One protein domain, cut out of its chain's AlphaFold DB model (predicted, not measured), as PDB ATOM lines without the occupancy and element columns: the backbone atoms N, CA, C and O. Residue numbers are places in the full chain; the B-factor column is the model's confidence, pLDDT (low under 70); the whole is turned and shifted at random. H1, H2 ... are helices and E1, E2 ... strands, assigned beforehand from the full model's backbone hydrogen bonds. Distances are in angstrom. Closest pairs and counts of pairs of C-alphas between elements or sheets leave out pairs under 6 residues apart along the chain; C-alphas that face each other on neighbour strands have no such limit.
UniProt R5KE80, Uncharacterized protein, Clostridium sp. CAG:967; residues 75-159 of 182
ATOM      1  N   PHE A  75      94.163 143.118 106.783       66.31
ATOM      2  CA  PHE A  75      93.558 143.526 105.506       66.31
ATOM      3  C   PHE A  75      93.887 142.590 104.332       66.31
ATOM      4  O   PHE A  75      93.601 142.915 103.181       66.31
ATOM      5  N   GLY A  76      94.478 141.425 104.601       73.75
ATOM      6  CA  GLY A  76      94.873 140.500 103.546       73.75
ATOM      7  C   GLY A  76      95.330 139.144 104.068       73.75
ATOM      8  O   GLY A  76      95.647 138.978 105.245       73.75
ATOM      9  N   ILE A  77      95.347 138.165 103.175       80.25
ATOM     10  CA  ILE A  77      95.788 136.798 103.427       80.25
ATOM     11  C   ILE A  77      96.853 136.456 102.392       80.25
ATOM     12  O   ILE A  77      96.621 136.595 101.192       80.25
ATOM     13  N   ILE A  78      97.994 135.960 102.858       84.56
ATOM     14  CA  ILE A  78      99.031 135.388 102.002       84.56
ATOM     15  C   ILE A  78      98.969 133.872 102.156       84.56
ATOM     16  O   ILE A  78      99.082 133.352 103.266       84.56
ATOM     17  N   ASN A  79      98.815 133.153 101.049       88.44
ATOM     18  CA  ASN A  79      98.936 131.698 101.024       88.44
ATOM     19  C   ASN A  79     100.209 131.306 100.280       88.44
ATOM     20  O   ASN A  79     100.425 131.726  99.150       88.44
ATOM     21  N   ILE A  80     101.026 130.455 100.887       90.81
ATOM     22  CA  ILE A  80     102.210 129.859 100.272       90.81
ATOM     23  C   ILE A  80     101.975 128.355 100.209       90.81
ATOM     24  O   ILE A  80     102.009 127.665 101.229       90.81
ATOM     25  N   ASN A  81     101.729 127.850  99.007       91.81
ATOM     26  CA  ASN A  81     101.489 126.436  98.751       91.81
ATOM     27  C   ASN A  81     102.773 125.775  98.260       91.81
ATOM     28  O   ASN A  81     103.332 126.194  97.248       91.81
ATOM     29  N   TYR A  82     103.223 124.735  98.959       90.25
ATOM     30  CA  TYR A  82     104.413 123.974  98.590       90.25
ATOM     31  C   TYR A  82     104.009 122.801  97.701       90.25
ATOM     32  O   TYR A  82     103.182 121.968  98.086       90.25
ATOM     33  N   ARG A  83     104.588 122.745  96.503       89.25
ATOM     34  CA  ARG A  83     104.373 121.659  95.545       89.25
ATOM     35  C   ARG A  83     105.340 120.504  95.812       89.25
ATOM     36  O   ARG A  83     106.345 120.654  96.509       89.25
ATOM     37  N   ALA A  84     105.028 119.332  95.259       85.00
ATOM     38  CA  ALA A  84     105.829 118.120  95.444       85.00
ATOM     39  C   ALA A  84     107.252 118.244  94.864       85.00
ATOM     40  O   ALA A  84     108.192 117.679  95.417       85.00
ATOM     41  N   ASP A  85     107.412 119.027  93.796       86.00
ATOM     42  CA  ASP A  85     108.700 119.350  93.171       86.00
ATOM     43  C   ASP A  85     109.547 120.344  93.997       86.00
ATOM     44  O   ASP A  85     110.698 120.614  93.661       86.00
ATOM     45  N   GLY A  86     109.008 120.875  95.101       82.44
ATOM     46  CA  GLY A  86     109.653 121.865  95.963       82.44
ATOM     47  C   GLY A  86     109.475 123.318  95.512       82.44
ATOM     48  O   GLY A  86     109.965 124.219  96.199       82.44
ATOM     49  N   SER A  87     108.776 123.567  94.401       87.31
ATOM     50  CA  SER A  87     108.340 124.911  94.013       87.31
ATOM     51  C   SER A  87     107.224 125.419  94.934       87.31
ATOM     52  O   SER A  87     106.604 124.662  95.694       87.31
ATOM     53  N   ARG A  88     106.990 126.734  94.922       90.31
ATOM     54  CA  ARG A  88     106.018 127.402  95.793       90.31
ATOM     55  C   ARG A  88     105.130 128.336  94.989       90.31
ATOM     56  O   ARG A  88     105.641 129.218  94.314       90.31
ATOM     57  N   ALA A  89     103.818 128.193  95.131       90.06
ATOM     58  CA  ALA A  89     102.865 129.192  94.655       90.06
ATOM     59  C   ALA A  89     102.533 130.145  95.808       90.06
ATOM     60  O   ALA A  89     102.025 129.704  96.843       90.06
ATOM     61  N   VAL A  90     102.849 131.428  95.643       87.50
ATOM     62  CA  VAL A  90     102.523 132.487  96.600       87.50
ATOM     63  C   VAL A  90     101.330 133.250  96.059       87.50
ATOM     64  O   VAL A  90     101.406 133.854  94.995       87.50
ATOM     65  N   GLN A  91     100.232 133.205  96.801       85.81
ATOM     66  CA  GLN A  91      98.996 133.893  96.486       85.81
ATOM     67  C   GLN A  91      98.757 135.012  97.486       85.81
ATOM     68  O   GLN A  91      98.784 134.781  98.698       85.81
ATOM     69  N   ILE A  92      98.453 136.193  96.973       77.81
ATOM     70  CA  ILE A  92      98.027 137.343  97.754       77.81
ATOM     71  C   ILE A  92      96.528 137.516  97.553       77.81
ATOM     72  O   ILE A  92      96.045 137.562  96.423       77.81
ATOM     73  N   ARG A  93      95.786 137.595  98.659       73.94
ATOM     74  CA  ARG A  93      94.370 137.957  98.669       73.94
ATOM     75  C   ARG A  93      94.174 139.184  99.535       73.94
ATOM     76  O   ARG A  93      94.433 139.132 100.735       73.94
ATOM     77  N   VAL A  94      93.663 140.257  98.949       67.00
ATOM     78  CA  VAL A  94      93.296 141.480  99.681       67.00
ATOM     79  C   VAL A  94      91.799 141.502  99.935       67.00
ATOM     80  O   VAL A  94      91.022 140.911  99.186       67.00
ATOM     81  N   CYS A  95      91.400 142.163 101.014       56.16
ATOM     82  CA  CYS A  95      90.010 142.339 101.405       56.16
ATOM     83  C   CYS A  95      89.703 143.840 101.530       56.16
ATOM     84  O   CYS A  95      90.141 144.476 102.488       56.16
ATOM     85  N   ASP A  96      88.958 144.411 100.572       48.75
ATOM     86  CA  ASP A  96      88.461 145.796 100.646       48.75
ATOM     87  C   ASP A  96      87.015 145.897 101.192       48.75
ATOM     88  O   ASP A  96      86.269 144.915 101.268       48.75
ATOM     89  N   LYS A  97      86.621 147.107 101.618       41.56
ATOM     90  CA  LYS A  97      85.319 147.403 102.248       41.56
ATOM     91  C   LYS A  97      84.134 147.553 101.271       41.56
ATOM     92  O   LYS A  97      83.030 147.810 101.745       41.56
ATOM     93  N   LYS A  98      84.289 147.456  99.940       41.62
ATOM     94  CA  LYS A  98      83.226 147.853  98.980       41.62
ATOM     95  C   LYS A  98      82.425 146.687  98.374       41.62
ATOM     96  O   LYS A  98      81.902 146.799  97.268       41.62
ATOM     97  N   GLY A  99      82.232 145.614  99.135       34.28
ATOM     98  CA  GLY A  99      81.410 144.465  98.750       34.28
ATOM     99  C   GLY A  99      79.970 144.538  99.254       34.28
ATOM    100  O   GLY A  99      79.746 144.333 100.445       34.28
ATOM    101  N   ARG A 100      78.977 144.817  98.400       31.28
ATOM    102  CA  ARG A 100      77.567 144.892  98.837       31.28
ATOM    103  C   ARG A 100      76.953 143.495  99.049       31.28
ATOM    104  O   ARG A 100      77.012 142.660  98.157       31.28
ATOM    105  N   ASN A 101      76.282 143.348 100.201       39.81
ATOM    106  CA  ASN A 101      75.312 142.322 100.630       39.81
ATOM    107  C   ASN A 101      75.797 140.870 100.861       39.81
ATOM    108  O   ASN A 101      75.660 140.026  99.984       39.81
ATOM    109  N   ALA A 102      76.174 140.522 102.103       35.56
ATOM    110  CA  ALA A 102      76.063 139.141 102.607       35.56
ATOM    111  C   ALA A 102      75.858 139.091 104.138       35.56
ATOM    112  O   ALA A 102      76.553 139.767 104.893       35.56
ATOM    113  N   LYS A 103      74.881 138.289 104.589       36.50
ATOM    114  CA  LYS A 103      74.380 138.200 105.979       36.50
ATOM    115  C   LYS A 103      75.078 137.144 106.863       36.50
ATOM    116  O   LYS A 103      74.647 136.933 107.990       36.50
ATOM    117  N   ALA A 104      76.161 136.511 106.414       35.56
ATOM    118  CA  ALA A 104      76.975 135.630 107.258       35.56
ATOM    119  C   ALA A 104      78.452 135.669 106.819       35.56
ATOM    120  O   ALA A 104      78.740 135.594 105.630       35.56
ATOM    121  N   ASN A 105      79.363 135.775 107.796       33.19
ATOM    122  CA  ASN A 105      80.823 135.960 107.673       33.19
ATOM    123  C   ASN A 105      81.320 137.337 107.161       33.19
ATOM    124  O   ASN A 105      81.690 137.522 106.007       33.19
ATOM    125  N   THR A 106      81.327 138.293 108.101       36.84
ATOM    126  CA  THR A 106      82.228 139.458 108.312       36.84
ATOM    127  C   THR A 106      82.671 140.388 107.164       36.84
ATOM    128  O   THR A 106      83.446 141.299 107.433       36.84
ATOM    129  N   GLY A 107      82.116 140.299 105.953       34.91
ATOM    130  CA  GLY A 107      81.890 141.470 105.084       34.91
ATOM    131  C   GLY A 107      83.114 142.218 104.524       34.91
ATOM    132  O   GLY A 107      83.277 143.408 104.793       34.91
ATOM    133  N   PHE A 108      83.904 141.576 103.657       43.50
ATOM    134  CA  PHE A 108      84.925 142.243 102.833       43.50
ATOM    135  C   PHE A 108      84.902 141.672 101.404       43.50
ATOM    136  O   PHE A 108      85.258 140.508 101.229       43.50
ATOM    137  N   TYR A 109      84.492 142.434 100.378       40.59
ATOM    138  CA  TYR A 109      84.445 141.903  99.001       40.59
ATOM    139  C   TYR A 109      84.884 142.907  97.925       40.59
ATOM    140  O   TYR A 109      84.068 143.507  97.230       40.59
ATOM    141  N   LYS A 110      86.202 142.962  97.727       42.19
ATOM    142  CA  LYS A 110      86.857 142.794  96.422       42.19
ATOM    143  C   LYS A 110      88.100 141.954  96.680       42.19
ATOM    144  O   LYS A 110      88.967 142.362  97.448       42.19
ATOM    145  N   THR A 111      88.152 140.761  96.100       48.88
ATOM    146  CA  THR A 111      89.304 139.867  96.229       48.88
ATOM    147  C   THR A 111      90.138 139.994  94.967       48.88
ATOM    148  O   THR A 111      89.813 139.388  93.950       48.88
ATOM    149  N   THR A 112      91.206 140.785  95.020       57.97
ATOM    150  CA  THR A 112      92.274 140.664  94.025       57.97
ATOM    151  C   THR A 112      93.091 139.438  94.406       57.97
ATOM    152  O   THR A 112      93.574 139.356  95.538       57.97
ATOM    153  N   LEU A 113      93.166 138.460  93.500       64.56
ATOM    154  CA  LEU A 113      94.043 137.304  93.630       64.56
ATOM    155  C   LEU A 113      95.248 137.538  92.727       64.56
ATOM    156  O   LEU A 113      95.117 137.517  91.507       64.56
ATOM    157  N   GLU A 114      96.407 137.735  93.336       75.50
ATOM    158  CA  GLU A 114      97.680 137.720  92.621       75.50
ATOM    159  C   GLU A 114      98.397 136.422  92.961       75.50
ATOM    160  O   GLU A 114      98.454 136.036  94.128       75.50
ATOM    161  N   GLU A 115      98.927 135.733  91.954       82.19
ATOM    162  CA  GLU A 115      99.699 134.509  92.137       82.19
ATOM    163  C   GLU A 115     101.051 134.646  91.454       82.19
ATOM    164  O   GLU A 115     101.144 135.088  90.311       82.19
ATOM    165  N   ASN A 116     102.096 134.209  92.151       85.56
ATOM    166  CA  ASN A 116     103.404 134.014  91.555       85.56
ATOM    167  C   ASN A 116     103.972 132.644  91.937       85.56
ATOM    168  O   ASN A 116     103.808 132.182  93.072       85.56
ATOM    169  N   ILE A 117     104.631 131.983  90.986       88.19
ATOM    170  CA  ILE A 117     105.213 130.653  91.163       88.19
ATOM    171  C   ILE A 117     106.726 130.803  91.254       88.19
ATOM    172  O   ILE A 117     107.399 131.149  90.290       88.19
ATOM    173  N   PHE A 118     107.270 130.470  92.416       88.44
ATOM    174  CA  PHE A 118     108.702 130.445  92.663       88.44
ATOM    175  C   PHE A 118     109.226 129.024  92.507       88.44
ATOM    176  O   PHE A 118     108.704 128.092  93.128       88.44
ATOM    177  N   ALA A 119     110.297 128.855  91.735       87.94
ATOM    178  CA  ALA A 119     110.963 127.568  91.610       87.94
ATOM    179  C   ALA A 119     111.544 127.088  92.957       87.94
ATOM    180  O   ALA A 119     111.642 127.820  93.959       87.94
ATOM    181  N   LYS A 120     111.906 125.803  92.999       86.38
ATOM    182  CA  LYS A 120     112.562 125.203  94.161       86.38
ATOM    183  C   LYS A 120     113.828 125.994  94.495       86.38
ATOM    184  O   LYS A 120     114.597 126.343  93.611       86.38
ATOM    185  N   ASN A 121     114.044 126.260  95.782       79.00
ATOM    186  CA  ASN A 121     115.197 127.002  96.312       79.00
ATOM    187  C   ASN A 121     115.329 128.473  95.861       79.00
ATOM    188  O   ASN A 121     116.270 129.138  96.285       79.00
ATOM    189  N   THR A 122     114.392 129.026  95.081       85.31
ATOM    190  CA  THR A 122     114.420 130.450  94.711       85.31
ATOM    191  C   THR A 122     114.303 131.341  95.947       85.31
ATOM    192  O   THR A 122     113.370 131.213  96.743       85.31
ATOM    193  N   LEU A 123     115.226 132.280  96.130       83.38
ATOM    194  CA  LEU A 123     115.095 133.276  97.186       83.38
ATOM    195  C   LEU A 123     114.073 134.337  96.757       83.38
ATOM    196  O   LEU A 123     114.297 135.027  95.769       83.38
ATOM    197  N   ILE A 124     112.975 134.483  97.504       84.06
ATOM    198  CA  ILE A 124     112.032 135.593  97.307       84.06
ATOM    199  C   ILE A 124     112.686 136.839  97.905       84.06
ATOM    200  O   ILE A 124     112.746 136.972  99.130       84.06
ATOM    201  N   ARG A 125     113.242 137.703  97.056       85.06
ATOM    202  CA  ARG A 125     113.877 138.951  97.493       85.06
ATOM    203  C   ARG A 125     112.818 140.042  97.690       85.06
ATOM    204  O   ARG A 125     111.693 139.914  97.217       85.06
ATOM    205  N   SER A 126     113.180 141.116  98.392       83.69
ATOM    206  CA  SER A 126     112.322 142.304  98.473       83.69
ATOM    207  C   SER A 126     112.217 142.988  97.111       83.69
ATOM    208  O   SER A 126     113.130 142.876  96.285       83.69
ATOM    209  N   ALA A 127     111.159 143.771  96.900       84.12
ATOM    210  CA  ALA A 127     110.993 144.525  95.655       84.12
ATOM    211  C   ALA A 127     112.222 145.398  95.337       84.12
ATOM    212  O   ALA A 127     112.722 145.403  94.215       84.12
ATOM    213  N   LYS A 128     112.782 146.069  96.355       87.00
ATOM    214  CA  LYS A 128     113.998 146.892  96.221       87.00
ATOM    215  C   LYS A 128     115.218 146.088  95.766       87.00
ATOM    216  O   LYS A 128     116.082 146.634  95.089       87.00
ATOM    217  N   ALA A 129     115.327 144.827  96.179       88.44
ATOM    218  CA  ALA A 129     116.431 143.962  95.785       88.44
ATOM    219  C   ALA A 129     116.250 143.423  94.358       88.44
ATOM    220  O   ALA A 129     117.226 143.387  93.616       88.44
ATOM    221  N   GLU A 130     115.025 143.079  93.948       89.06
ATOM    222  CA  GLU A 130     114.723 142.677  92.564       89.06
ATOM    223  C   GLU A 130     114.855 143.831  91.563       89.06
ATOM    224  O   GLU A 130     115.293 143.629  90.434       89.06
ATOM    225  N   MET A 131     114.538 145.067  91.967       90.25
ATOM    226  CA  MET A 131     114.703 146.249  91.107       90.25
ATOM    227  C   MET A 131     116.156 146.474  90.665       90.25
ATOM    228  O   MET A 131     116.377 147.072  89.616       90.25
ATOM    229  N   LYS A 132     117.138 145.984  91.436       93.62
ATOM    230  CA  LYS A 132     118.568 146.066  91.090       93.62
ATOM    231  C   LYS A 132     118.982 145.066  90.007       93.62
ATOM    232  O   LYS A 132     120.082 145.191  89.481       93.62
ATOM    233  N   LEU A 133     118.140 144.077  89.703       90.62
ATOM    234  CA  LEU A 133     118.401 143.064  88.687       90.62
ATOM    235  C   LEU A 133     117.783 143.460  87.333       90.62
ATOM    236  O   LEU A 133     116.702 144.081  87.298       90.62
ATOM    237  N   PRO A 134     118.414 143.067  86.209       91.75
ATOM    238  CA  PRO A 134     117.810 143.147  84.882       91.75
ATOM    239  C   PRO A 134     116.459 142.425  84.836       91.75
ATOM    240  O   PRO A 134     116.272 141.404  85.493       91.75
ATOM    241  N   LYS A 135     115.508 142.912  84.023       87.69
ATOM    242  CA  LYS A 135     114.135 142.364  83.964       87.69
ATOM    243  C   LYS A 135     114.098 140.849  83.705       87.69
ATOM    244  O   LYS A 135     113.250 140.178  84.276       87.69
ATOM    245  N   ALA A 136     115.008 140.334  82.878       88.31
ATOM    246  CA  ALA A 136     115.090 138.915  82.525       88.31
ATOM    247  C   ALA A 136     115.576 138.010  83.674       88.31
ATOM    248  O   ALA A 136     115.319 136.812  83.653       88.31
ATOM    249  N   GLU A 137     116.256 138.572  84.674       88.19
ATOM    250  CA  GLU A 137     116.804 137.831  85.819       88.19
ATOM    251  C   GLU A 137     115.893 137.883  87.049       88.19
ATOM    252  O   GLU A 137     116.172 137.242  88.065       88.19
ATOM    253  N   ARG A 138     114.808 138.662  86.979       87.19
ATOM    254  CA  ARG A 138     113.889 138.829  88.100       87.19
ATOM    255  C   ARG A 138     113.078 137.569  88.325       87.19
ATOM    256  O   ARG A 138     112.539 136.981  87.391       87.19
ATOM    257  N   VAL A 139     112.934 137.196  89.591       85.44
ATOM    258  CA  VAL A 139     112.203 135.975  89.977       85.44
ATOM    259  C   VAL A 139     110.706 136.207  90.174       85.44
ATOM    260  O   VAL A 139     109.955 135.252  90.350       85.44
ATOM    261  N   ALA A 140     110.278 137.468  90.196       85.00
ATOM    262  CA  ALA A 140     108.891 137.865  90.360       85.00
ATOM    263  C   ALA A 140     108.635 139.258  89.778       85.00
ATOM    264  O   ALA A 140     109.555 140.055  89.585       85.00
ATOM    265  N   ASP A 141     107.358 139.554  89.541       84.62
ATOM    266  CA  ASP A 141     106.929 140.906  89.222       84.62
ATOM    267  C   ASP A 141     107.189 141.860  90.402       84.62
ATOM    268  O   ASP A 141     107.007 141.513  91.572       84.62
ATOM    269  N   ILE A 142     107.625 143.079  90.085       83.75
ATOM    270  CA  ILE A 142     107.950 144.088  91.096       83.75
ATOM    271  C   ILE A 142     106.688 144.569  91.815       83.75
ATOM    272  O   ILE A 142     106.734 144.770  93.029       83.75
ATOM    273  N   GLY A 143     105.573 144.727  91.095       80.50
ATOM    274  CA  GLY A 143     104.286 145.103  91.677       80.50
ATOM    275  C   GLY A 143     103.818 144.062  92.688       80.50
ATOM    276  O   GLY A 143     103.518 144.412  93.827       80.50
ATOM    277  N   PHE A 144     103.896 142.782  92.318       82.38
ATOM    278  CA  PHE A 144     103.604 141.665  93.221       82.38
ATOM    279  C   PHE A 144     104.443 141.707  94.511       82.38
ATOM    280  O   PHE A 144     103.923 141.503  95.608       82.38
ATOM    281  N   LEU A 145     105.751 141.972  94.414       83.81
ATOM    282  CA  LEU A 145     106.626 142.016  95.592       83.81
ATOM    283  C   LEU A 145     106.384 143.242  96.476       83.81
ATOM    284  O   LEU A 145     106.443 143.113  97.697       83.81
ATOM    285  N   LEU A 146     106.089 144.404  95.884       82.81
ATOM    286  CA  LEU A 146     105.678 145.593  96.637       82.81
ATOM    287  C   LEU A 146     104.395 145.308  97.421       82.81
ATOM    288  O   LEU A 146     104.342 145.548  98.624       82.81
ATOM    289  N   HIS A 147     103.416 144.690  96.762       78.38
ATOM    290  CA  HIS A 147     102.166 144.265  97.377       78.38
ATOM    291  C   HIS A 147     102.423 143.293  98.546       78.38
ATOM    292  O   HIS A 147     101.945 143.487  99.668       78.38
ATOM    293  N   LEU A 148     103.239 142.260  98.323       80.31
ATOM    294  CA  LEU A 148     103.603 141.289  99.356       80.31
ATOM    295  C   LEU A 148     104.250 141.957 100.581       80.31
ATOM    296  O   LEU A 148     103.892 141.644 101.722       80.31
ATOM    297  N   ASP A 149     105.194 142.870 100.341       80.94
ATOM    298  CA  ASP A 149     105.882 143.629 101.384       80.94
ATOM    299  C   ASP A 149     104.899 144.528 102.147       80.94
ATOM    300  O   ASP A 149     104.969 144.598 103.377       80.94
ATOM    301  N   ASP A 150     103.939 145.149 101.464       76.94
ATOM    302  CA  ASP A 150     102.923 145.989 102.094       76.94
ATOM    303  C   ASP A 150     102.012 145.189 103.038       76.94
ATOM    304  O   ASP A 150     101.708 145.667 104.135       76.94
ATOM    305  N   ILE A 151     101.606 143.953 102.687       75.25
ATOM    306  CA  ILE A 151     100.784 143.101 103.588       75.25
ATOM    307  C   ILE A 151     101.546 142.760 104.860       75.25
ATOM    308  O   ILE A 151     100.983 142.774 105.961       75.25
ATOM    309  N   ARG A 152     102.833 142.446 104.717       78.44
ATOM    310  CA  ARG A 152     103.668 142.007 105.835       78.44
ATOM    311  C   ARG A 152     104.097 143.157 106.738       78.44
ATOM    312  O   ARG A 152     104.139 142.968 107.953       78.44
ATOM    313  N   ASN A 153     104.405 144.319 106.163       72.88
ATOM    314  CA  ASN A 153     105.072 145.412 106.869       72.88
ATOM    315  C   ASN A 153     104.145 146.571 107.272       72.88
ATOM    316  O   ASN A 153     104.519 147.335 108.163       72.88
ATOM    317  N   ASN A 154     102.958 146.730 106.668       58.16
ATOM    318  CA  ASN A 154     102.173 147.963 106.806       58.16
ATOM    319  C   ASN A 154     100.862 147.830 107.620       58.16
ATOM    320  O   ASN A 154     100.165 146.817 107.585       58.16
ATOM    321  N   ARG A 155     100.521 148.898 108.372       48.34
ATOM    322  CA  ARG A 155      99.414 148.988 109.357       48.34
ATOM    323  C   ARG A 155      98.091 149.570 108.808       48.34
ATOM    324  O   ARG A 155      97.080 149.508 109.507       48.34
ATOM    325  N   ARG A 156      98.065 150.113 107.584       52.97
ATOM    326  CA  ARG A 156      96.886 150.653 106.865       52.97
ATOM    327  C   ARG A 156      97.096 150.383 105.370       52.97
ATOM    328  O   ARG A 156      98.060 150.890 104.814       52.97
ATOM    329  N   TYR A 157      96.271 149.570 104.716       51.16
ATOM    330  CA  TYR A 157      96.538 149.168 103.327       51.16
ATOM    331  C   TYR A 157      96.282 150.316 102.320       51.16
ATOM    332  O   TYR A 157      95.138 150.741 102.171       51.16
ATOM    333  N   LYS A 158      97.322 150.809 101.628       45.81
ATOM    334  CA  LYS A 158      97.265 151.588 100.363       45.81
ATOM    335  C   LYS A 158      97.982 150.693  99.343       45.81
ATOM    336  O   LYS A 158      99.130 150.375  99.592       45.81
ATOM    337  N   ILE A 159      97.354 150.140  98.303       41.59
ATOM    338  CA  ILE A 159      96.789 150.846  97.142       41.59
ATOM    339  C   ILE A 159      95.455 150.204  96.704       41.59
ATOM    340  O   ILE A 159      95.428 149.013  96.390       41.59
TER     341      ILE A 159
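Overview. This is residues 75 to 159 of the 182 residues of an uncharacterized protein of Clostridium sp. CAG:967 (UniProt R5KE80). A small antiparallel sheet of three strands has one helix, H2, packed across one of its faces, while its other face is bare of named helices. The short helix H1 sits beside H2, off the sheet, and the long link of residues 95 to 112 reaches away from the sheet to make one end of the longest axis; residues 132 to 137 stick out. The printed part has 85 residues with three named strands and then two named helices, E1 E2 E3 H1 H2 along the chain, and the sheet's order is E1 E2 E3. The class is mixed, helices and strands, with 36 residues in named elements, under half of those printed. The whole is loose, with a radius of gyration of the C-alphas of 15.0 A and spans of 46 by 31 by 19 A.

Arrangement. E1, residues 76 to 82, E2, residues 88 to 94, and E3, residues 113 to 118, form a meander, each strand the antiparallel neighbour of the one before. E1 and E2 are a hairpin with directions at 167 degrees; N 79 and O 91 are within hydrogen-bond range at 2.9 A. E2 and E3 are also a hairpin, at 160 degrees, with N 90 and O 116 at 2.8 A. H1 is residues 127 to 130 and H2 residues 142 to 153. H2 is on the sheet at a height of 9.6 A, making two layers, a helix on one face of a sheet. It lies over E1, E2 and, only just, E3, on which 3 of its C-alphas fall. On the local plane its line and that of E2 stand at 70 degrees, across the strands. The closest C-alphas of E2 and H2 are those of Ile 92 and Leu 148, 7.0 A apart. H1 touches H2, the closest C-alphas being those of Ala 127 and Leu 145 at 5.0 A. H1 is not on the sheet and is apart from E1 and E2. In H2 every O i to N i+4 pair is within hydrogen-bond range; H1 is too short for such a pair.

Along the chain. E1 begins at C-alpha 76 (94.873, 140.500, 103.546) and is 19.7 A long from first to last C-alpha. E2 is 19.4 A long and E3 16.2 A, ending at C-alpha 118 (108.702, 130.445, 92.663). H1 measures 5.2 A. H2 is 16.1 A long and ends at C-alpha 153 (105.072, 145.412, 106.869).

Size, cuts and confidence. The two C-alphas farthest apart are those of Lys 103 and Pro 134, 48.5 A. The printed part has no cut. The links E2 to E3 and H1 to H2 are long, with 18 and 11 residues. The mean pLDDT of the printed part is 72.3; it is under 70 at residue 75, residues 94 to 113 and residues 154 to 159.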